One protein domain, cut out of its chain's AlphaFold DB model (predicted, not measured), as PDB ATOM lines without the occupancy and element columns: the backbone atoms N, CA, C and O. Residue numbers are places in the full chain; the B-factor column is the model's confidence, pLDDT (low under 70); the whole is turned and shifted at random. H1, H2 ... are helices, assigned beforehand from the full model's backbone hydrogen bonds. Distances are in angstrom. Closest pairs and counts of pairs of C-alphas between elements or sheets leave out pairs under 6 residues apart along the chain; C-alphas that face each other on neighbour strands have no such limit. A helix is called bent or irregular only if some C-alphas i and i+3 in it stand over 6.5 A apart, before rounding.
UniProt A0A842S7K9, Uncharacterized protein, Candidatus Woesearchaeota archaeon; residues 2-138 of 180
ATOM      1  N   LYS A   2     -46.696 -52.452 -55.025       52.06
ATOM      2  CA  LYS A   2     -45.227 -52.561 -54.793       52.06
ATOM      3  C   LYS A   2     -44.538 -51.214 -54.488       52.06
ATOM      4  O   LYS A   2     -43.673 -51.181 -53.621       52.06
ATOM      5  N   LYS A   3     -44.946 -50.122 -55.154       53.72
ATOM      6  CA  LYS A   3     -44.364 -48.772 -54.970       53.72
ATOM      7  C   LYS A   3     -44.585 -48.187 -53.565       53.72
ATOM      8  O   LYS A   3     -43.749 -47.424 -53.093       53.72
ATOM      9  N   ASP A   4     -45.670 -48.565 -52.890       73.06
ATOM     10  CA  ASP A   4     -46.009 -48.032 -51.566       73.06
ATOM     11  C   ASP A   4     -45.190 -48.710 -50.464       73.06
ATOM     12  O   ASP A   4     -44.666 -48.049 -49.571       73.06
ATOM     13  N   VAL A   5     -44.997 -50.029 -50.570       75.12
ATOM     14  CA  VAL A   5     -44.231 -50.809 -49.587       75.12
ATOM     15  C   VAL A   5     -42.758 -50.404 -49.588       75.12
ATOM     16  O   VAL A   5     -42.196 -50.183 -48.520       75.12
ATOM     17  N   SER A   6     -42.140 -50.233 -50.762       78.06
ATOM     18  CA  SER A   6     -40.743 -49.784 -50.842       78.06
ATOM     19  C   SER A   6     -40.558 -48.383 -50.257       78.06
ATOM     20  O   SER A   6     -39.587 -48.150 -49.547       78.06
ATOM     21  N   ARG A   7     -41.508 -47.466 -50.486       83.81
ATOM     22  CA  ARG A   7     -41.479 -46.121 -49.893       83.81
ATOM     23  C   ARG A   7     -41.557 -46.170 -48.369       83.81
ATOM     24  O   ARG A   7     -40.812 -45.451 -47.711       83.81
ATOM     25  N   ILE A   8     -42.421 -47.024 -47.815       79.81
ATOM     26  CA  ILE A   8     -42.544 -47.180 -46.361       79.81
ATOM     27  C   ILE A   8     -41.245 -47.743 -45.778       79.81
ATOM     28  O   ILE A   8     -40.710 -47.171 -44.834       79.81
ATOM     29  N   ILE A   9     -40.678 -48.791 -46.380       80.75
ATOM     30  CA  ILE A   9     -39.400 -49.369 -45.933       80.75
ATOM     31  C   ILE A   9     -38.289 -48.310 -45.938       80.75
ATOM     32  O   ILE A   9     -37.578 -48.165 -44.947       80.75
ATOM     33  N   VAL A  10     -38.175 -47.526 -47.017       83.31
ATOM     34  CA  VAL A  10     -37.182 -46.444 -47.114       83.31
ATOM     35  C   VAL A  10     -37.408 -45.386 -46.036       83.31
ATOM     36  O   VAL A  10     -36.444 -44.964 -45.405       83.31
ATOM     37  N   SER A  11     -38.657 -44.988 -45.771       84.88
ATOM     38  CA  SER A  11     -38.952 -44.005 -44.719       84.88
ATOM     39  C   SER A  11     -38.579 -44.496 -43.319       84.88
ATOM     40  O   SER A  11     -38.070 -43.720 -42.518       84.88
ATOM     41  N   GLU A  12     -38.764 -45.788 -43.039       82.69
ATOM     42  CA  GLU A  12     -38.415 -46.378 -41.745       82.69
ATOM     43  C   GLU A  12     -36.896 -46.463 -41.563       82.69
ATOM     44  O   GLU A  12     -36.380 -46.049 -40.527       82.69
ATOM     45  N   ILE A  13     -36.159 -46.904 -42.590       81.81
ATOM     46  CA  ILE A  13     -34.685 -46.908 -42.576       81.81
ATOM     47  C   ILE A  13     -34.148 -45.486 -42.401       81.81
ATOM     48  O   ILE A  13     -33.252 -45.257 -41.588       81.81
ATOM     49  N   PHE A  14     -34.718 -44.519 -43.122       86.25
ATOM     50  CA  PHE A  14     -34.323 -43.119 -43.011       86.25
ATOM     51  C   PHE A  14     -34.599 -42.562 -41.609       86.25
ATOM     52  O   PHE A  14     -33.782 -41.819 -41.077       86.25
ATOM     53  N   GLY A  15     -35.695 -42.981 -40.968       81.50
ATOM     54  CA  GLY A  15     -35.984 -42.664 -39.569       81.50
ATOM     55  C   GLY A  15     -34.901 -43.166 -38.612       81.50
ATOM     56  O   GLY A  15     -34.435 -42.399 -37.770       81.50
ATOM     57  N   VAL A  16     -34.438 -44.413 -38.777       81.88
ATOM     58  CA  VAL A  16     -33.305 -44.949 -37.994       81.88
ATOM     59  C   VAL A  16     -32.032 -44.143 -38.258       81.88
ATOM     60  O   VAL A  16     -31.329 -43.782 -37.317       81.88
ATOM     61  N   MET A  17     -31.743 -43.805 -39.518       86.00
ATOM     62  CA  MET A  17     -30.568 -42.997 -39.867       86.00
ATOM     63  C   MET A  17     -30.607 -41.605 -39.230       86.00
ATOM     64  O   MET A  17     -29.623 -41.194 -38.618       86.00
ATOM     65  N   ILE A  18     -31.733 -40.892 -39.330       86.62
ATOM     66  CA  ILE A  18     -31.914 -39.583 -38.685       86.62
ATOM     67  C   ILE A  18     -31.710 -39.711 -37.178       86.62
ATOM     68  O   ILE A  18     -31.003 -38.904 -36.579       86.62
ATOM     69  N   PHE A  19     -32.296 -40.740 -36.567       82.00
ATOM     70  CA  PHE A  19     -32.157 -40.986 -35.141       82.00
ATOM     71  C   PHE A  19     -30.682 -41.161 -34.727       82.00
ATOM     72  O   PHE A  19     -30.227 -40.528 -33.773       82.00
ATOM     73  N   LEU A  20     -29.910 -41.951 -35.482       84.25
ATOM     74  CA  LEU A  20     -28.472 -42.135 -35.254       84.25
ATOM     75  C   LEU A  20     -27.687 -40.825 -35.399       84.25
ATOM     76  O   LEU A  20     -26.801 -40.546 -34.590       84.25
ATOM     77  N   ILE A  21     -28.026 -40.003 -36.393       87.00
ATOM     78  CA  ILE A  21     -27.405 -38.687 -36.597       87.00
ATOM     79  C   ILE A  21     -27.695 -37.770 -35.405       87.00
ATOM     80  O   ILE A  21     -26.777 -37.137 -34.889       87.00
ATOM     81  N   ILE A  22     -28.939 -37.721 -34.922       85.38
ATOM     82  CA  ILE A  22     -29.315 -36.924 -33.744       85.38
ATOM     83  C   ILE A  22     -28.535 -37.381 -32.508       85.38
ATOM     84  O   ILE A  22     -28.049 -36.541 -31.749       85.38
ATOM     85  N   LEU A  23     -28.374 -38.691 -32.314       81.88
ATOM     86  CA  LEU A  23     -27.609 -39.255 -31.197       81.88
ATOM     87  C   LEU A  23     -26.125 -38.856 -31.279       81.88
ATOM     88  O   LEU A  23     -25.538 -38.410 -30.287       81.88
ATOM     89  N   LEU A  24     -25.532 -38.923 -32.475       84.88
ATOM     90  CA  LEU A  24     -24.160 -38.480 -32.723       84.88
ATOM     91  C   LEU A  24     -23.989 -36.975 -32.459       84.88
ATOM     92  O   LEU A  24     -23.074 -36.567 -31.742       84.88
ATOM     93  N   ILE A  25     -24.892 -36.147 -32.992       84.75
ATOM     94  CA  ILE A  25     -24.881 -34.691 -32.798       84.75
ATOM     95  C   ILE A  25     -25.035 -34.347 -31.314       84.75
ATOM     96  O   ILE A  25     -24.283 -33.518 -30.802       84.75
ATOM     97  N   SER A  26     -25.946 -35.016 -30.604       76.50
ATOM     98  CA  SER A  26     -26.149 -34.835 -29.160       76.50
ATOM     99  C   SER A  26     -24.875 -35.152 -28.373       76.50
ATOM    100  O   SER A  26     -24.499 -34.422 -27.460       76.50
ATOM    101  N   THR A  27     -24.130 -36.177 -28.782       78.38
ATOM    102  CA  THR A  27     -22.841 -36.506 -28.157       78.38
ATOM    103  C   THR A  27     -21.798 -35.402 -28.349       78.38
ATOM    104  O   THR A  27     -21.001 -35.142 -27.449       78.38
ATOM    105  N   ILE A  28     -21.780 -34.740 -29.509       81.31
ATOM    106  CA  ILE A  28     -20.785 -33.708 -29.838       81.31
ATOM    107  C   ILE A  28     -21.152 -32.355 -29.221       81.31
ATOM    108  O   ILE A  28     -20.303 -31.722 -28.593       81.31
ATOM    109  N   LEU A  29     -22.400 -31.905 -29.389       75.56
ATOM    110  CA  LEU A  29     -22.867 -30.594 -28.922       75.56
ATOM    111  C   LEU A  29     -22.679 -30.439 -27.419       75.56
ATOM    112  O   LEU A  29     -22.187 -29.420 -26.936       75.56
ATOM    113  N   PHE A  30     -23.030 -31.478 -26.673       73.19
ATOM    114  CA  PHE A  30     -23.088 -31.369 -25.232       73.19
ATOM    115  C   PHE A  30     -21.738 -31.617 -24.534       73.19
ATOM    116  O   PHE A  30     -21.603 -31.281 -23.360       73.19
ATOM    117  N   LYS A  31     -20.689 -32.063 -25.250       71.88
ATOM    118  CA  LYS A  31     -19.297 -32.005 -24.746       71.88
ATOM    119  C   LYS A  31     -18.850 -30.576 -24.424       71.88
ATOM    120  O   LYS A  31     -17.951 -30.394 -23.610       71.88
ATOM    121  N   LYS A  32     -19.463 -29.572 -25.060       71.38
ATOM    122  CA  LYS A  32     -19.141 -28.149 -24.873       71.38
ATOM    123  C   LYS A  32     -19.955 -27.476 -23.764       71.38
ATOM    124  O   LYS A  32     -19.685 -26.325 -23.436       71.38
ATOM    125  N   LEU A  33     -20.946 -28.162 -23.188       74.44
ATOM    126  CA  LEU A  33     -21.801 -27.606 -22.142       74.44
ATOM    127  C   LEU A  33     -21.223 -27.914 -20.755       74.44
ATOM    128  O   LEU A  33     -20.964 -29.064 -20.405       74.44
ATOM    129  N   ASN A  34     -21.053 -26.874 -19.935       73.31
ATOM    130  CA  ASN A  34     -20.523 -26.994 -18.570       73.31
ATOM    131  C   ASN A  34     -21.584 -27.318 -17.503       73.31
ATOM    132  O   ASN A  34     -21.274 -27.356 -16.316       73.31
ATOM    133  N   LEU A  35     -22.821 -27.599 -17.910       83.56
ATOM    134  CA  LEU A  35     -23.913 -27.924 -16.997       83.56
ATOM    135  C   LEU A  35     -23.828 -29.397 -16.560       83.56
ATOM    136  O   LEU A  35     -23.801 -30.296 -17.400       83.56
ATOM    137  N   GLN A  36     -23.812 -29.657 -15.249       86.50
ATOM    138  CA  GLN A  36     -23.705 -31.017 -14.694       86.50
ATOM    139  C   GLN A  36     -24.865 -31.924 -15.134       86.50
ATOM    140  O   GLN A  36     -24.636 -33.046 -15.580       86.50
ATOM    141  N   ILE A  37     -26.096 -31.406 -15.106       84.94
ATOM    142  CA  ILE A  37     -27.303 -32.124 -15.547       84.94
ATOM    143  C   ILE A  37     -27.189 -32.523 -17.022       84.94
ATOM    144  O   ILE A  37     -27.494 -33.651 -17.400       84.94
ATOM    145  N   ALA A  38     -26.685 -31.614 -17.858       83.44
ATOM    146  CA  ALA A  38     -26.490 -31.878 -19.275       83.44
ATOM    147  C   ALA A  38     -25.503 -33.037 -19.491       83.44
ATOM    148  O   ALA A  38     -25.787 -33.946 -20.268       83.44
ATOM    149  N   LYS A  39     -24.388 -33.064 -18.749       84.75
ATOM    150  CA  LYS A  39     -23.421 -34.174 -18.789       84.75
ATOM    151  C   LYS A  39     -24.045 -35.501 -18.344       84.75
ATOM    152  O   LYS A  39     -23.805 -36.515 -18.999       84.75
ATOM    153  N   ALA A  40     -24.873 -35.490 -17.299       88.44
ATOM    154  CA  ALA A  40     -25.576 -36.679 -16.816       88.44
ATOM    155  C   ALA A  40     -26.531 -37.256 -17.876       88.44
ATOM    156  O   ALA A  40     -26.507 -38.458 -18.131       88.44
ATOM    157  N   ILE A  41     -27.302 -36.402 -18.561       87.12
ATOM    158  CA  ILE A  41     -28.226 -36.822 -19.629       87.12
ATOM    159  C   ILE A  41     -27.469 -37.466 -20.794       87.12
ATOM    160  O   ILE A  41     -27.847 -38.542 -21.254       87.12
ATOM    161  N   ILE A  42     -26.377 -36.854 -21.267       85.19
ATOM    162  CA  ILE A  42     -25.559 -37.446 -22.343       85.19
ATOM    163  C   ILE A  42     -25.006 -38.793 -21.907       85.19
ATOM    164  O   ILE A  42     -25.005 -39.741 -22.685       85.19
ATOM    165  N   HIS A  43     -24.483 -38.862 -20.681       87.75
ATOM    166  CA  HIS A  43     -23.882 -40.077 -20.166       87.75
ATOM    167  C   HIS A  43     -24.920 -41.199 -20.123       87.75
ATOM    168  O   HIS A  43     -24.650 -42.288 -20.623       87.75
ATOM    169  N   PHE A  44     -26.134 -40.902 -19.654       91.31
ATOM    170  CA  PHE A  44     -27.267 -41.820 -19.700       91.31
ATOM    171  C   PHE A  44     -27.600 -42.277 -21.127       91.31
ATOM    172  O   PHE A  44     -27.704 -43.481 -21.375       91.31
ATOM    173  N   VAL A  45     -27.733 -41.346 -22.078       89.19
ATOM    174  CA  VAL A  45     -28.039 -41.674 -23.481       89.19
ATOM    175  C   VAL A  45     -26.938 -42.539 -24.095       89.19
ATOM    176  O   VAL A  45     -27.243 -43.543 -24.731       89.19
ATOM    177  N   ASN A  46     -25.667 -42.209 -23.862       86.69
ATOM    178  CA  ASN A  46     -24.526 -42.940 -24.412       86.69
ATOM    179  C   ASN A  46     -24.363 -44.332 -23.800       86.69
ATOM    180  O   ASN A  46     -24.166 -45.291 -24.545       86.69
ATOM    181  N   ASN A  47     -24.532 -44.481 -22.483       91.94
ATOM    182  CA  ASN A  47     -24.524 -45.799 -21.836       91.94
ATOM    183  C   ASN A  47     -25.658 -46.700 -22.333       91.94
ATOM    184  O   ASN A  47     -25.554 -47.924 -22.288       91.94
ATOM    185  N   ASN A  48     -26.746 -46.103 -22.817       93.19
ATOM    186  CA  ASN A  48     -27.893 -46.825 -23.345       93.19
ATOM    187  C   ASN A  48     -27.985 -46.782 -24.872       93.19
ATOM    188  O   ASN A  48     -28.968 -47.275 -25.423       93.19
ATOM    189  N   ALA A  49     -26.966 -46.276 -25.575       89.94
ATOM    190  CA  ALA A  49     -27.002 -46.121 -27.026       89.94
ATOM    191  C   ALA A  49     -27.265 -47.458 -27.730       89.94
ATOM    192  O   ALA A  49     -28.123 -47.534 -28.603       89.94
ATOM    193  N   LEU A  50     -26.609 -48.540 -27.293       91.12
ATOM    194  CA  LEU A  50     -26.840 -49.880 -27.837       91.12
ATOM    195  C   LEU A  50     -28.299 -50.334 -27.664       91.12
ATOM    196  O   LEU A  50     -28.891 -50.887 -28.591       91.12
ATOM    197  N   LEU A  51     -28.892 -50.086 -26.492       93.00
ATOM    198  CA  LEU A  51     -30.280 -50.445 -26.193       93.00
ATOM    199  C   LEU A  51     -31.246 -49.663 -27.086       93.00
ATOM    200  O   LEU A  51     -32.137 -50.244 -27.696       93.00
ATOM    201  N   ILE A  52     -31.021 -48.360 -27.221       91.56
ATOM    202  CA  ILE A  52     -31.798 -47.468 -28.080       91.56
ATOM    203  C   ILE A  52     -31.710 -47.902 -29.554       91.56
ATOM    204  O   ILE A  52     -32.732 -47.996 -30.237       91.56
ATOM    205  N   ILE A  53     -30.506 -48.208 -30.047       89.44
ATOM    206  CA  ILE A  53     -30.291 -48.716 -31.412       89.44
ATOM    207  C   ILE A  53     -31.044 -50.032 -31.605       89.44
ATOM    208  O   ILE A  53     -31.747 -50.202 -32.599       89.44
ATOM    209  N   THR A  54     -30.958 -50.935 -30.629       92.56
ATOM    210  CA  THR A  54     -31.665 -52.221 -30.648       92.56
ATOM    211  C   THR A  54     -33.175 -52.013 -30.741       92.56
ATOM    212  O   THR A  54     -33.812 -52.573 -31.629       92.56
ATOM    213  N   ILE A  55     -33.751 -51.148 -29.900       92.75
ATOM    214  CA  ILE A  55     -35.179 -50.788 -29.936       92.75
ATOM    215  C   ILE A  55     -35.578 -50.300 -31.330       92.75
ATOM    216  O   ILE A  55     -36.560 -50.777 -31.900       92.75
ATOM    217  N   SER A  56     -34.796 -49.376 -31.891       91.19
ATOM    218  CA  SER A  56     -35.049 -48.804 -33.213       91.19
ATOM    219  C   SER A  56     -35.046 -49.878 -34.305       91.19
ATOM    220  O   SER A  56     -35.989 -49.966 -35.093       91.19
ATOM    221  N   LEU A  57     -34.045 -50.763 -34.305       90.19
ATOM    222  CA  LEU A  57     -33.943 -51.862 -35.264       90.19
ATOM    223  C   LEU A  57     -35.099 -52.856 -35.137       90.19
ATOM    224  O   LEU A  57     -35.677 -53.240 -36.157       90.19
ATOM    225  N   PHE A  58     -35.473 -53.250 -33.919       93.69
ATOM    226  CA  PHE A  58     -36.592 -54.164 -33.689       93.69
ATOM    227  C   PHE A  58     -37.925 -53.556 -34.142       93.69
ATOM    228  O   PHE A  58     -38.679 -54.223 -34.853       93.69
ATOM    229  N   PHE A  59     -38.211 -52.294 -33.802       91.81
ATOM    230  CA  PHE A  59     -39.441 -51.626 -34.241       91.81
ATOM    231  C   PHE A  59     -39.504 -51.466 -35.760       91.81
ATOM    232  O   PHE A  59     -40.526 -51.800 -36.365       91.81
ATOM    233  N   SER A  60     -38.423 -51.003 -36.386       90.19
ATOM    234  CA  SER A  60     -38.355 -50.869 -37.844       90.19
ATOM    235  C   SER A  60     -38.533 -52.223 -38.525       90.19
ATOM    236  O   SER A  60     -39.378 -52.365 -39.407       90.19
ATOM    237  N   SER A  61     -37.831 -53.256 -38.056       90.25
ATOM    238  CA  SER A  61     -37.955 -54.618 -38.591       90.25
ATOM    239  C   SER A  61     -39.374 -55.164 -38.428       90.25
ATOM    240  O   SER A  61     -39.937 -55.701 -39.382       90.25
ATOM    241  N   ALA A  62     -40.008 -54.965 -37.268       92.19
ATOM    242  CA  ALA A  62     -41.399 -55.355 -37.040       92.19
ATOM    243  C   ALA A  62     -42.339 -54.682 -38.048       92.19
ATOM    244  O   ALA A  62     -43.161 -55.356 -38.672       92.19
ATOM    245  N   LYS A  63     -42.191 -53.376 -38.284       89.12
ATOM    246  CA  LYS A  63     -42.991 -52.664 -39.292       89.12
ATOM    247  C   LYS A  63     -42.781 -53.218 -40.702       89.12
ATOM    248  O   LYS A  63     -43.765 -53.382 -41.418       89.12
ATOM    249  N   VAL A  64     -41.548 -53.550 -41.089       89.25
ATOM    250  CA  VAL A  64     -41.273 -54.181 -42.391       89.25
ATOM    251  C   VAL A  64     -41.963 -55.546 -42.486       89.25
ATOM    252  O   VAL A  64     -42.688 -55.787 -43.452       89.25
ATOM    253  N   ILE A  65     -41.826 -56.405 -41.469       90.31
ATOM    254  CA  ILE A  65     -42.472 -57.731 -41.423       90.31
ATOM    255  C   ILE A  65     -43.997 -57.619 -41.504       90.31
ATOM    256  O   ILE A  65     -44.642 -58.399 -42.200       90.31
ATOM    257  N   LYS A  66     -44.592 -56.616 -40.852       88.75
ATOM    258  CA  LYS A  66     -46.038 -56.359 -40.901       88.75
ATOM    259  C   LYS A  66     -46.559 -56.150 -42.326       88.75
ATOM    260  O   LYS A  66     -47.698 -56.513 -42.612       88.75
ATOM    261  N   LEU A  67     -45.754 -55.539 -43.195       87.38
ATOM    262  CA  LEU A  67     -46.108 -55.248 -44.589       87.38
ATOM    263  C   LEU A  67     -45.887 -56.442 -45.523       87.38
ATOM    264  O   LEU A  67     -46.344 -56.417 -46.668       87.38
ATOM    265  N   MET A  68     -45.176 -57.475 -45.066       86.50
ATOM    266  CA  MET A  68     -44.955 -58.676 -45.859       86.50
ATOM    267  C   MET A  68     -46.257 -59.459 -46.048       86.50
ATOM    268  O   MET A  68     -47.225 -59.334 -45.296       86.50
ATOM    269  N   LYS A  69     -46.283 -60.294 -47.086       84.56
ATOM    270  CA  LYS A  69     -47.404 -61.209 -47.312       84.56
ATOM    271  C   LYS A  69     -47.378 -62.340 -46.284       84.56
ATOM    272  O   LYS A  69     -46.333 -62.675 -45.727       84.56
ATOM    273  N   PHE A  70     -48.541 -62.940 -46.065       82.00
ATOM    274  CA  PHE A  70     -48.647 -64.190 -45.320       82.00
ATOM    275  C   PHE A  70     -47.716 -65.258 -45.929       82.00
ATOM    276  O   PHE A  70     -47.653 -65.337 -47.160       82.00
ATOM    277  N   PRO A  71     -46.995 -66.058 -45.118       84.31
ATOM    278  CA  PRO A  71     -47.092 -66.190 -43.656       84.31
ATOM    279  C   PRO A  71     -46.145 -65.291 -42.853       84.31
ATOM    280  O   PRO A  71     -46.256 -65.239 -41.633       84.31
ATOM    281  N   ALA A  72     -45.232 -64.559 -43.500       85.94
ATOM    282  CA  ALA A  72     -44.194 -63.796 -42.804       85.94
ATOM    283  C   ALA A  72     -44.771 -62.752 -41.828       85.94
ATOM    284  O   ALA A  72     -44.235 -62.543 -40.743       85.94
ATOM    285  N   ASN A  73     -45.915 -62.150 -42.162       86.38
ATOM    286  CA  ASN A  73     -46.586 -61.188 -41.287       86.38
ATOM    287  C   ASN A  73     -47.129 -61.775 -39.968       86.38
ATOM    288  O   ASN A  73     -47.417 -61.000 -39.058       86.38
ATOM    289  N   LEU A  74     -47.220 -63.103 -39.810       89.44
ATOM    290  CA  LEU A  74     -47.552 -63.741 -38.528       89.44
ATOM    291  C   LEU A  74     -46.449 -63.579 -37.481       89.44
ATOM    292  O   LEU A  74     -46.729 -63.690 -36.289       89.44
ATOM    293  N   PHE A  75     -45.210 -63.317 -37.908       92.19
ATOM    294  CA  PHE A  75     -44.095 -63.052 -36.999       92.19
ATOM    295  C   PHE A  75     -44.112 -61.621 -36.452       92.19
ATOM    296  O   PHE A  75     -43.448 -61.342 -35.456       92.19
ATOM    297  N   TYR A  76     -44.886 -60.712 -37.057       93.25
ATOM    298  CA  TYR A  76     -44.957 -59.315 -36.623       93.25
ATOM    299  C   TYR A  76     -45.333 -59.155 -35.138       93.25
ATOM    300  O   TYR A  76     -44.605 -58.440 -34.452       93.25
ATOM    301  N   PRO A  77     -46.405 -59.785 -34.606       93.62
ATOM    302  CA  PRO A  77     -46.773 -59.648 -33.195       93.62
ATOM    303  C   PRO A  77     -45.642 -60.033 -32.240       93.62
ATOM    304  O   PRO A  77     -45.404 -59.326 -31.266       93.62
ATOM    305  N   VAL A  78     -44.910 -61.103 -32.561       94.75
ATOM    306  CA  VAL A  78     -43.789 -61.599 -31.754       94.75
ATOM    307  C   VAL A  78     -42.602 -60.641 -31.823       94.75
ATOM    308  O   VAL A  78     -42.092 -60.221 -30.788       94.75
ATOM    309  N   LEU A  79     -42.189 -60.227 -33.028       94.81
ATOM    310  CA  LEU A  79     -41.065 -59.297 -33.175       94.81
ATOM    311  C   LEU A  79     -41.368 -57.931 -32.543       94.81
ATOM    312  O   LEU A  79     -40.505 -57.327 -31.908       94.81
ATOM    313  N   ASN A  80     -42.610 -57.466 -32.669       94.56
ATOM    314  CA  ASN A  80     -43.075 -56.246 -32.023       94.56
ATOM    315  C   ASN A  80     -43.068 -56.380 -30.493       94.56
ATOM    316  O   ASN A  80     -42.680 -55.439 -29.811       94.56
ATOM    317  N   ALA A  81     -43.436 -57.538 -29.939       95.69
ATOM    318  CA  ALA A  81     -43.353 -57.776 -28.499       95.69
ATOM    319  C   ALA A  81     -41.908 -57.699 -27.985       95.69
ATOM    320  O   ALA A  81     -41.664 -57.043 -26.975       95.69
ATOM    321  N   PHE A  82     -40.933 -58.258 -28.712       95.19
ATOM    322  CA  PHE A  82     -39.515 -58.073 -28.380       95.19
ATOM    323  C   PHE A  82     -39.086 -56.601 -28.427       95.19
ATOM    324  O   PHE A  82     -38.414 -56.142 -27.507       95.19
ATOM    325  N   ALA A  83     -39.514 -55.839 -29.441       94.75
ATOM    326  CA  ALA A  83     -39.245 -54.399 -29.509       94.75
ATOM    327  C   ALA A  83     -39.729 -53.670 -28.244       94.75
ATOM    328  O   ALA A  83     -39.003 -52.873 -27.649       94.75
ATOM    329  N   PHE A  84     -40.942 -54.000 -27.799       94.94
ATOM    330  CA  PHE A  84     -41.528 -53.442 -26.588       94.94
ATOM    331  C   PHE A  84     -40.843 -53.908 -25.302       94.94
ATOM    332  O   PHE A  84     -40.752 -53.112 -24.377       94.94
ATOM    333  N   LEU A  85     -40.320 -55.133 -25.228       95.56
ATOM    334  CA  LEU A  85     -39.520 -55.570 -24.078       95.56
ATOM    335  C   LEU A  85     -38.281 -54.690 -23.898       95.56
ATOM    336  O   LEU A  85     -38.027 -54.192 -22.802       95.56
ATOM    337  N   TYR A  86     -37.538 -54.442 -24.980       95.25
ATOM    338  CA  TYR A  86     -36.392 -53.534 -24.933       95.25
ATOM    339  C   TYR A  86     -36.814 -52.099 -24.609       95.25
ATOM    340  O   TYR A  86     -36.120 -51.413 -23.862       95.25
ATOM    341  N   PHE A  87     -37.958 -51.650 -25.131       94.75
ATOM    342  CA  PHE A  87     -38.507 -50.334 -24.815       94.75
ATOM    343  C   PHE A  87     -38.861 -50.193 -23.330       94.75
ATOM    344  O   PHE A  87     -38.482 -49.206 -22.710       94.75
ATOM    345  N   ILE A  88     -39.522 -51.192 -22.743       94.62
ATOM    346  CA  ILE A  88     -39.846 -51.235 -21.311       94.62
ATOM    347  C   ILE A  88     -38.565 -51.225 -20.481       94.62
ATOM    348  O   ILE A  88     -38.458 -50.452 -19.535       94.62
ATOM    349  N   LYS A  89     -37.553 -51.999 -20.882       94.25
ATOM    350  CA  LYS A  89     -36.239 -51.975 -20.231       94.25
ATOM    351  C   LYS A  89     -35.611 -50.583 -20.250       94.25
ATOM    352  O   LYS A  89     -35.086 -50.119 -19.245       94.25
ATOM    353  N   PHE A  90     -35.659 -49.902 -21.393       94.62
ATOM    354  CA  PHE A  90     -35.170 -48.528 -21.495       94.62
ATOM    355  C   PHE A  90     -35.989 -47.563 -20.634       94.62
ATOM    356  O   PHE A  90     -35.424 -46.658 -20.029       94.62
ATOM    357  N   PHE A  91     -37.301 -47.776 -20.547       93.31
ATOM    358  CA  PHE A  91     -38.188 -46.987 -19.704       93.31
ATOM    359  C   PHE A  91     -37.843 -47.129 -18.216       93.31
ATOM    360  O   PHE A  91     -37.699 -46.111 -17.547       93.31
ATOM    361  N   PHE A  92     -37.609 -48.343 -17.709       92.69
ATOM    362  CA  PHE A  92     -37.151 -48.537 -16.326       92.69
ATOM    363  C   PHE A  92     -35.811 -47.852 -16.057       92.69
ATOM    364  O   PHE A  92     -35.690 -47.122 -15.080       92.69
ATOM    365  N   LYS A  93     -34.845 -47.971 -16.975       92.38
ATOM    366  CA  LYS A  93     -33.577 -47.234 -16.865       92.38
ATOM    367  C   LYS A  93     -33.758 -45.718 -16.852       92.38
ATOM    368  O   LYS A  93     -33.005 -45.013 -16.190       92.38
ATOM    369  N   LEU A  94     -34.724 -45.197 -17.607       92.44
ATOM    370  CA  LEU A  94     -35.047 -43.772 -17.591       92.44
ATOM    371  C   LEU A  94     -35.613 -43.355 -16.228       92.44
ATOM    372  O   LEU A  94     -35.236 -42.303 -15.724       92.44
ATOM    373  N   LEU A  95     -36.480 -44.176 -15.628       91.19
ATOM    374  CA  LEU A  95     -36.996 -43.933 -14.279       91.19
ATOM    375  C   LEU A  95     -35.878 -43.972 -13.231       91.19
ATOM    376  O   LEU A  95     -35.810 -43.067 -12.410       91.19
ATOM    377  N   GLU A  96     -34.975 -44.952 -13.309       90.81
ATOM    378  CA  GLU A  96     -33.783 -45.047 -12.452       90.81
ATOM    379  C   GLU A  96     -32.929 -43.780 -12.557       90.81
ATOM    380  O   GLU A  96     -32.544 -43.173 -11.561       90.81
ATOM    381  N   PHE A  97     -32.688 -43.319 -13.786       91.81
ATOM    382  CA  PHE A  97     -31.941 -42.096 -14.038       91.81
ATOM    383  C   PHE A  97     -32.617 -40.855 -13.439       91.81
ATOM    384  O   PHE A  97     -31.939 -39.997 -12.873       91.81
ATOM    385  N   VAL A  98     -33.946 -40.753 -13.529       90.62
ATOM    386  CA  VAL A  98     -34.710 -39.665 -12.898       90.62
ATOM    387  C   VAL A  98     -34.648 -39.761 -11.372       90.62
ATOM    388  O   VAL A  98     -34.491 -38.734 -10.712       90.62
ATOM    389  N   ASP A  99     -34.721 -40.963 -10.802       89.88
ATOM    390  CA  ASP A  99     -34.615 -41.176  -9.355       89.88
ATOM    391  C   ASP A  99     -33.246 -40.725  -8.830       89.88
ATOM    392  O   ASP A  99     -33.172 -39.952  -7.877       89.88
ATOM    393  N   VAL A 100     -32.164 -41.073  -9.537       89.00
ATOM    394  CA  VAL A 100     -30.798 -40.615  -9.225       89.00
ATOM    395  C   VAL A 100     -30.663 -39.093  -9.324       89.00
ATOM    396  O   VAL A 100     -30.004 -38.480  -8.487       89.00
ATOM    397  N   LEU A 101     -31.285 -38.457 -10.321       89.25
ATOM    398  CA  LEU A 101     -31.245 -36.996 -10.467       89.25
ATOM    399  C   LEU A 101     -32.059 -36.253  -9.401       89.25
ATOM    400  O   LEU A 101     -31.724 -35.119  -9.065       89.25
ATOM    401  N   THR A 102     -33.143 -36.856  -8.912       89.31
ATOM    402  CA  THR A 102     -34.068 -36.228  -7.953       89.31
ATOM    403  C   THR A 102     -33.765 -36.587  -6.501       89.31
ATOM    404  O   THR A 102     -34.190 -35.864  -5.604       89.31
ATOM    405  N   GLY A 103     -33.028 -37.675  -6.260       86.88
ATOM    406  CA  GLY A 103     -32.733 -38.194  -4.925       86.88
ATOM    407  C   GLY A 103     -33.954 -38.781  -4.210       86.88
ATOM    408  O   GLY A 103     -33.951 -38.867  -2.984       86.88
ATOM    409  N   ALA A 104     -35.010 -39.143  -4.947       83.75
ATOM    410  CA  ALA A 104     -36.288 -39.551  -4.368       83.75
ATOM    411  C   ALA A 104     -36.269 -40.969  -3.753       83.75
ATOM    412  O   ALA A 104     -37.121 -41.265  -2.914       83.75
ATOM    413  N   ASN A 105     -35.287 -41.813  -4.105       81.69
ATOM    414  CA  ASN A 105     -35.124 -43.194  -3.625       81.69
ATOM    415  C   ASN A 105     -36.395 -44.051  -3.787       81.69
ATOM    416  O   ASN A 105     -36.722 -44.886  -2.940       81.69
ATOM    417  N   LEU A 106     -37.137 -43.848  -4.876       77.81
ATOM    418  CA  LEU A 106     -38.378 -44.577  -5.156       77.81
ATOM    419  C   LEU A 106     -38.138 -45.885  -5.926       77.81
ATOM    420  O   LEU A 106     -39.083 -46.645  -6.150       77.81
ATOM    421  N   PHE A 107     -36.894 -46.170  -6.329       76.94
ATOM    422  CA  PHE A 107     -36.597 -47.243  -7.279       76.94
ATOM    423  C   PHE A 107     -36.913 -48.668  -6.800       76.94
ATOM    424  O   PHE A 107     -37.297 -49.512  -7.607       76.94
ATOM    425  N   TRP A 108     -36.883 -48.927  -5.492       76.00
ATOM    426  CA  TRP A 108     -37.164 -50.255  -4.924       76.00
ATOM    427  C   TRP A 108     -38.557 -50.810  -5.291       76.00
ATOM    428  O   TRP A 108     -38.732 -52.017  -5.442       76.00
ATOM    429  N   ILE A 109     -39.557 -49.940  -5.487       77.06
ATOM    430  CA  ILE A 109     -40.909 -50.339  -5.926       77.06
ATOM    431  C   ILE A 109     -40.902 -50.740  -7.408       77.06
ATOM    432  O   ILE A 109     -41.653 -51.626  -7.829       77.06
ATOM    433  N   PHE A 110     -40.052 -50.097  -8.209       79.12
ATOM    434  CA  PHE A 110     -39.963 -50.329  -9.646       79.12
ATOM    435  C   PHE A 110     -39.221 -51.623  -9.992       79.12
ATOM    436  O   PHE A 110     -39.580 -52.239 -10.990       79.12
ATOM    437  N   GLU A 111     -38.292 -52.096  -9.158       82.31
ATOM    438  CA  GLU A 111     -37.596 -53.380  -9.366       82.31
ATOM    439  C   GLU A 111     -38.558 -54.576  -9.372       82.31
ATOM    440  O   GLU A 111     -38.508 -55.438 -10.253       82.31
ATOM    441  N   ILE A 112     -39.494 -54.615  -8.417       84.31
ATOM    442  CA  ILE A 112     -40.515 -55.670  -8.358       84.31
ATOM    443  C   ILE A 112     -41.426 -55.565  -9.582       84.31
ATOM    444  O   ILE A 112     -41.728 -56.569 -10.232       84.31
ATOM    445  N   LEU A 113     -41.852 -54.344  -9.917       86.44
ATOM    446  CA  LEU A 113     -42.711 -54.099 -11.069       86.44
ATOM    447  C   LEU A 113     -42.032 -54.510 -12.381       86.44
ATOM    448  O   LEU A 113     -42.704 -55.046 -13.258       86.44
ATOM    449  N   GLU A 114     -40.722 -54.304 -12.511       86.69
ATOM    450  CA  GLU A 114     -39.936 -54.661 -13.691       86.69
ATOM    451  C   GLU A 114     -40.017 -56.164 -13.996       86.69
ATOM    452  O   GLU A 114     -40.309 -56.547 -15.135       86.69
ATOM    453  N   VAL A 115     -39.862 -57.020 -12.979       88.56
ATOM    454  CA  VAL A 115     -39.925 -58.487 -13.130       88.56
ATOM    455  C   VAL A 115     -41.272 -58.943 -13.696       88.56
ATOM    456  O   VAL A 115     -41.312 -59.821 -14.559       88.56
ATOM    457  N   PHE A 116     -42.375 -58.335 -13.255       90.50
ATOM    458  CA  PHE A 116     -43.718 -58.675 -13.739       90.50
ATOM    459  C   PHE A 116     -44.076 -57.983 -15.057       90.50
ATOM    460  O   PHE A 116     -44.799 -58.556 -15.878       90.50
ATOM    461  N   ALA A 117     -43.563 -56.774 -15.288       90.50
ATOM    462  CA  ALA A 117     -43.851 -55.987 -16.478       90.50
ATOM    463  C   ALA A 117     -43.385 -56.699 -17.751       90.50
ATOM    464  O   ALA A 117     -44.125 -56.721 -18.735       90.50
ATOM    465  N   TYR A 118     -42.209 -57.333 -17.743       90.12
ATOM    466  CA  TYR A 118     -41.684 -58.020 -18.927       90.12
ATOM    467  C   TYR A 118     -42.607 -59.131 -19.466       90.12
ATOM    468  O   TYR A 118     -43.082 -58.999 -20.601       90.12
ATOM    469  N   PRO A 119     -42.911 -60.212 -18.719       93.06
ATOM    470  CA  PRO A 119     -43.762 -61.285 -19.227       93.06
ATOM    471  C   PRO A 119     -45.183 -60.796 -19.517       93.06
ATOM    472  O   PRO A 119     -45.763 -61.173 -20.538       93.06
ATOM    473  N   PHE A 120     -45.730 -59.917 -18.670       93.56
ATOM    474  CA  PHE A 120     -47.076 -59.385 -18.852       93.56
ATOM    475  C   PHE A 120     -47.200 -58.589 -20.154       93.56
ATOM    476  O   PHE A 120     -48.075 -58.872 -20.977       93.56
ATOM    477  N   CYS A 121     -46.300 -57.631 -20.388       93.06
ATOM    478  CA  CYS A 121     -46.317 -56.833 -21.606       93.06
ATOM    479  C   CYS A 121     -46.043 -57.683 -22.847       93.06
ATOM    480  O   CYS A 121     -46.698 -57.470 -23.867       93.06
ATOM    481  N   PHE A 122     -45.141 -58.665 -22.770       94.19
ATOM    482  CA  PHE A 122     -44.894 -59.578 -23.886       94.19
ATOM    483  C   PHE A 122     -46.174 -60.314 -24.298       94.19
ATOM    484  O   PHE A 122     -46.597 -60.219 -25.451       94.19
ATOM    485  N   ILE A 123     -46.827 -60.989 -23.346       95.06
ATOM    486  CA  ILE A 123     -48.060 -61.746 -23.592       95.06
ATOM    487  C   ILE A 123     -49.151 -60.822 -24.139       95.06
ATOM    488  O   ILE A 123     -49.770 -61.125 -25.162       95.06
ATOM    489  N   LEU A 124     -49.355 -59.667 -23.503       94.94
ATOM    490  CA  LEU A 124     -50.379 -58.701 -23.890       94.94
ATOM    491  C   LEU A 124     -50.181 -58.213 -25.331       94.94
ATOM    492  O   LEU A 124     -51.131 -58.192 -26.115       94.94
ATOM    493  N   ILE A 125     -48.954 -57.866 -25.719       93.50
ATOM    494  CA  ILE A 125     -48.657 -57.358 -27.067       93.50
ATOM    495  C   ILE A 125     -48.824 -58.446 -28.121       93.50
ATOM    496  O   ILE A 125     -49.378 -58.174 -29.190       93.50
ATOM    497  N   VAL A 126     -48.389 -59.673 -27.827       94.25
ATOM    498  CA  VAL A 126     -48.576 -60.818 -28.726       94.25
ATOM    499  C   VAL A 126     -50.068 -61.074 -28.952       94.25
ATOM    500  O   VAL A 126     -50.510 -61.130 -30.103       94.25
ATOM    501  N   ILE A 127     -50.863 -61.146 -27.879       94.12
ATOM    502  CA  ILE A 127     -52.315 -61.371 -27.951       94.12
ATOM    503  C   ILE A 127     -52.999 -60.257 -28.750       94.12
ATOM    504  O   ILE A 127     -53.709 -60.538 -29.718       94.12
ATOM    505  N   LEU A 128     -52.763 -58.988 -28.403       92.19
ATOM    506  CA  LEU A 128     -53.357 -57.853 -29.117       92.19
ATOM    507  C   LEU A 128     -52.941 -57.823 -30.593       92.19
ATOM    508  O   LEU A 128     -53.759 -57.512 -31.467       92.19
ATOM    509  N   GLY A 129     -51.687 -58.171 -30.882       89.81
ATOM    510  CA  GLY A 129     -51.163 -58.272 -32.238       89.81
ATOM    511  C   GLY A 129     -51.896 -59.326 -33.065       89.81
ATOM    512  O   GLY A 129     -52.330 -59.022 -34.180       89.81
ATOM    513  N   TYR A 130     -52.114 -60.524 -32.515       91.94
ATOM    514  CA  TYR A 130     -52.863 -61.583 -33.197       91.94
ATOM    515  C   TYR A 130     -54.360 -61.282 -33.315       91.94
ATOM    516  O   TYR A 130     -54.936 -61.512 -34.378       91.94
ATOM    517  N   ILE A 131     -54.995 -60.683 -32.302       88.75
ATOM    518  CA  ILE A 131     -56.402 -60.246 -32.397       88.75
ATOM    519  C   ILE A 131     -56.574 -59.256 -33.552       88.75
ATOM    520  O   ILE A 131     -57.483 -59.396 -34.375       88.75
ATOM    521  N   LYS A 132     -55.688 -58.258 -33.642       86.56
ATOM    522  CA  LYS A 132     -55.699 -57.285 -34.740       86.56
ATOM    523  C   LYS A 132     -55.469 -57.967 -36.086       86.56
ATOM    524  O   LYS A 132     -56.139 -57.628 -37.062       86.56
ATOM    525  N   TYR A 133     -54.556 -58.933 -36.135       84.75
ATOM    526  CA  TYR A 133     -54.270 -59.699 -37.340       84.75
ATOM    527  C   TYR A 133     -55.509 -60.443 -37.856       84.75
ATOM    528  O   TYR A 133     -55.892 -60.253 -39.015       84.75
ATOM    529  N   ILE A 134     -56.172 -61.208 -36.979       85.62
ATOM    530  CA  ILE A 134     -57.377 -61.993 -37.283       85.62
ATOM    531  C   ILE A 134     -58.496 -61.080 -37.778       85.62
ATOM    532  O   ILE A 134     -59.030 -61.319 -38.855       85.62
ATOM    533  N   LYS A 135     -58.794 -59.984 -37.066       82.88
ATOM    534  CA  LYS A 135     -59.824 -59.015 -37.486       82.88
ATOM    535  C   LYS A 135     -59.577 -58.422 -38.876       82.88
ATOM    536  O   LYS A 135     -60.528 -58.044 -39.548       82.88
ATOM    537  N   THR A 136     -58.315 -58.301 -39.284       80.25
ATOM    538  CA  THR A 136     -57.946 -57.676 -40.564       80.25
ATOM    539  C   THR A 136     -58.012 -58.663 -41.733       80.25
ATOM    540  O   THR A 136     -58.365 -58.267 -42.840       80.25
ATOM    541  N   HIS A 137     -57.665 -59.935 -41.510       73.31
ATOM    542  CA  HIS A 137     -57.497 -60.924 -42.588       73.31
ATOM    543  C   HIS A 137     -58.619 -61.957 -42.658       73.31
ATOM    544  O   HIS A 137     -58.898 -62.497 -43.729       73.31
ATOM    545  N   VAL A 138     -59.292 -62.224 -41.543       75.69
ATOM    546  CA  VAL A 138     -60.486 -63.059 -41.528       75.69
ATOM    547  C   VAL A 138     -61.651 -62.136 -41.850       75.69
ATOM    548  O   VAL A 138     -62.030 -61.298 -41.031       75.69
TER     549      VAL A 138
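Overview. This is residues 2 to 138 of the 180 residues of an uncharacterized protein of Candidatus Woesearchaeota archaeon (UniProt A0A842S7K9). Helices H1, H3, H4 and H5 lie side by side in a single row, a slab one helix thick, and the chain folds back at each turn. H4 and H3 are the inner members, H1 and H5 the two sides, and short H2 lengthens the H3 row. The printed part has 137 residues with five named helices, H1 to H5 in chain order, and no named strand; its class is all helix. It is loose, with a radius of gyration of the C-alphas of 18.2 A, and spans 56 by 37 by 17 A, only just flat.

Along the chain. H4, residues 72 to 102, is 45.6 A long and only just irregular: C-alphas 74 and 77 are 6.8 A apart. H3 holds residues 49 to 67, 27.5 A, and H2 residues 36 to 47, 16.4 A. H1, residues 2 to 32, is 46.6 A long, from C-alpha 2 at (-45.227, -52.561, -54.793). H5, residues 107 to 137, is 43.3 A long, with a kink of 44 degrees near residue 116, and ends with C-alpha 137 at (-57.497, -60.924, -42.588).

Arrangement. H4 touches H5 in a hairpin, opposite ways at a shallow tilt of 25 degrees; the closest C-alphas, of Pro 77 and Gly 129, are 4.7 A apart. H4 and H3, also a hairpin, touch at a shallow tilt of 27 degrees, closest at the C-alphas of Lys 66 and Asn 73, 4.9 A. H3 touches H1 at a shallow tilt of 10 degrees, opposite ways, closest at the C-alphas of Glu 12 and Ser 60, 5.9 A. H1, with residues 26 to 31 alone, touches H2 in a hairpin at a steep tilt of 43 degrees, closest at the C-alphas of Thr 27 and Ile 42, 6.5 A. H1, H2, H3 and H4 form a bundle, helices grouped lengthwise. H1 and H4 are apart, as are H3 and H5. Every O i to N i+4 pair is within hydrogen-bond range in H2 and H3, against 25 of 27 in H1 and 24 of 27 in both H4 and H5.

Size, cuts and confidence. The C-alphas farthest apart, of Asn 34 and Val 138, are 58.5 A apart. The printed part has no cut, and its four links are tight. Residues 2 to 3 have pLDDT under 70.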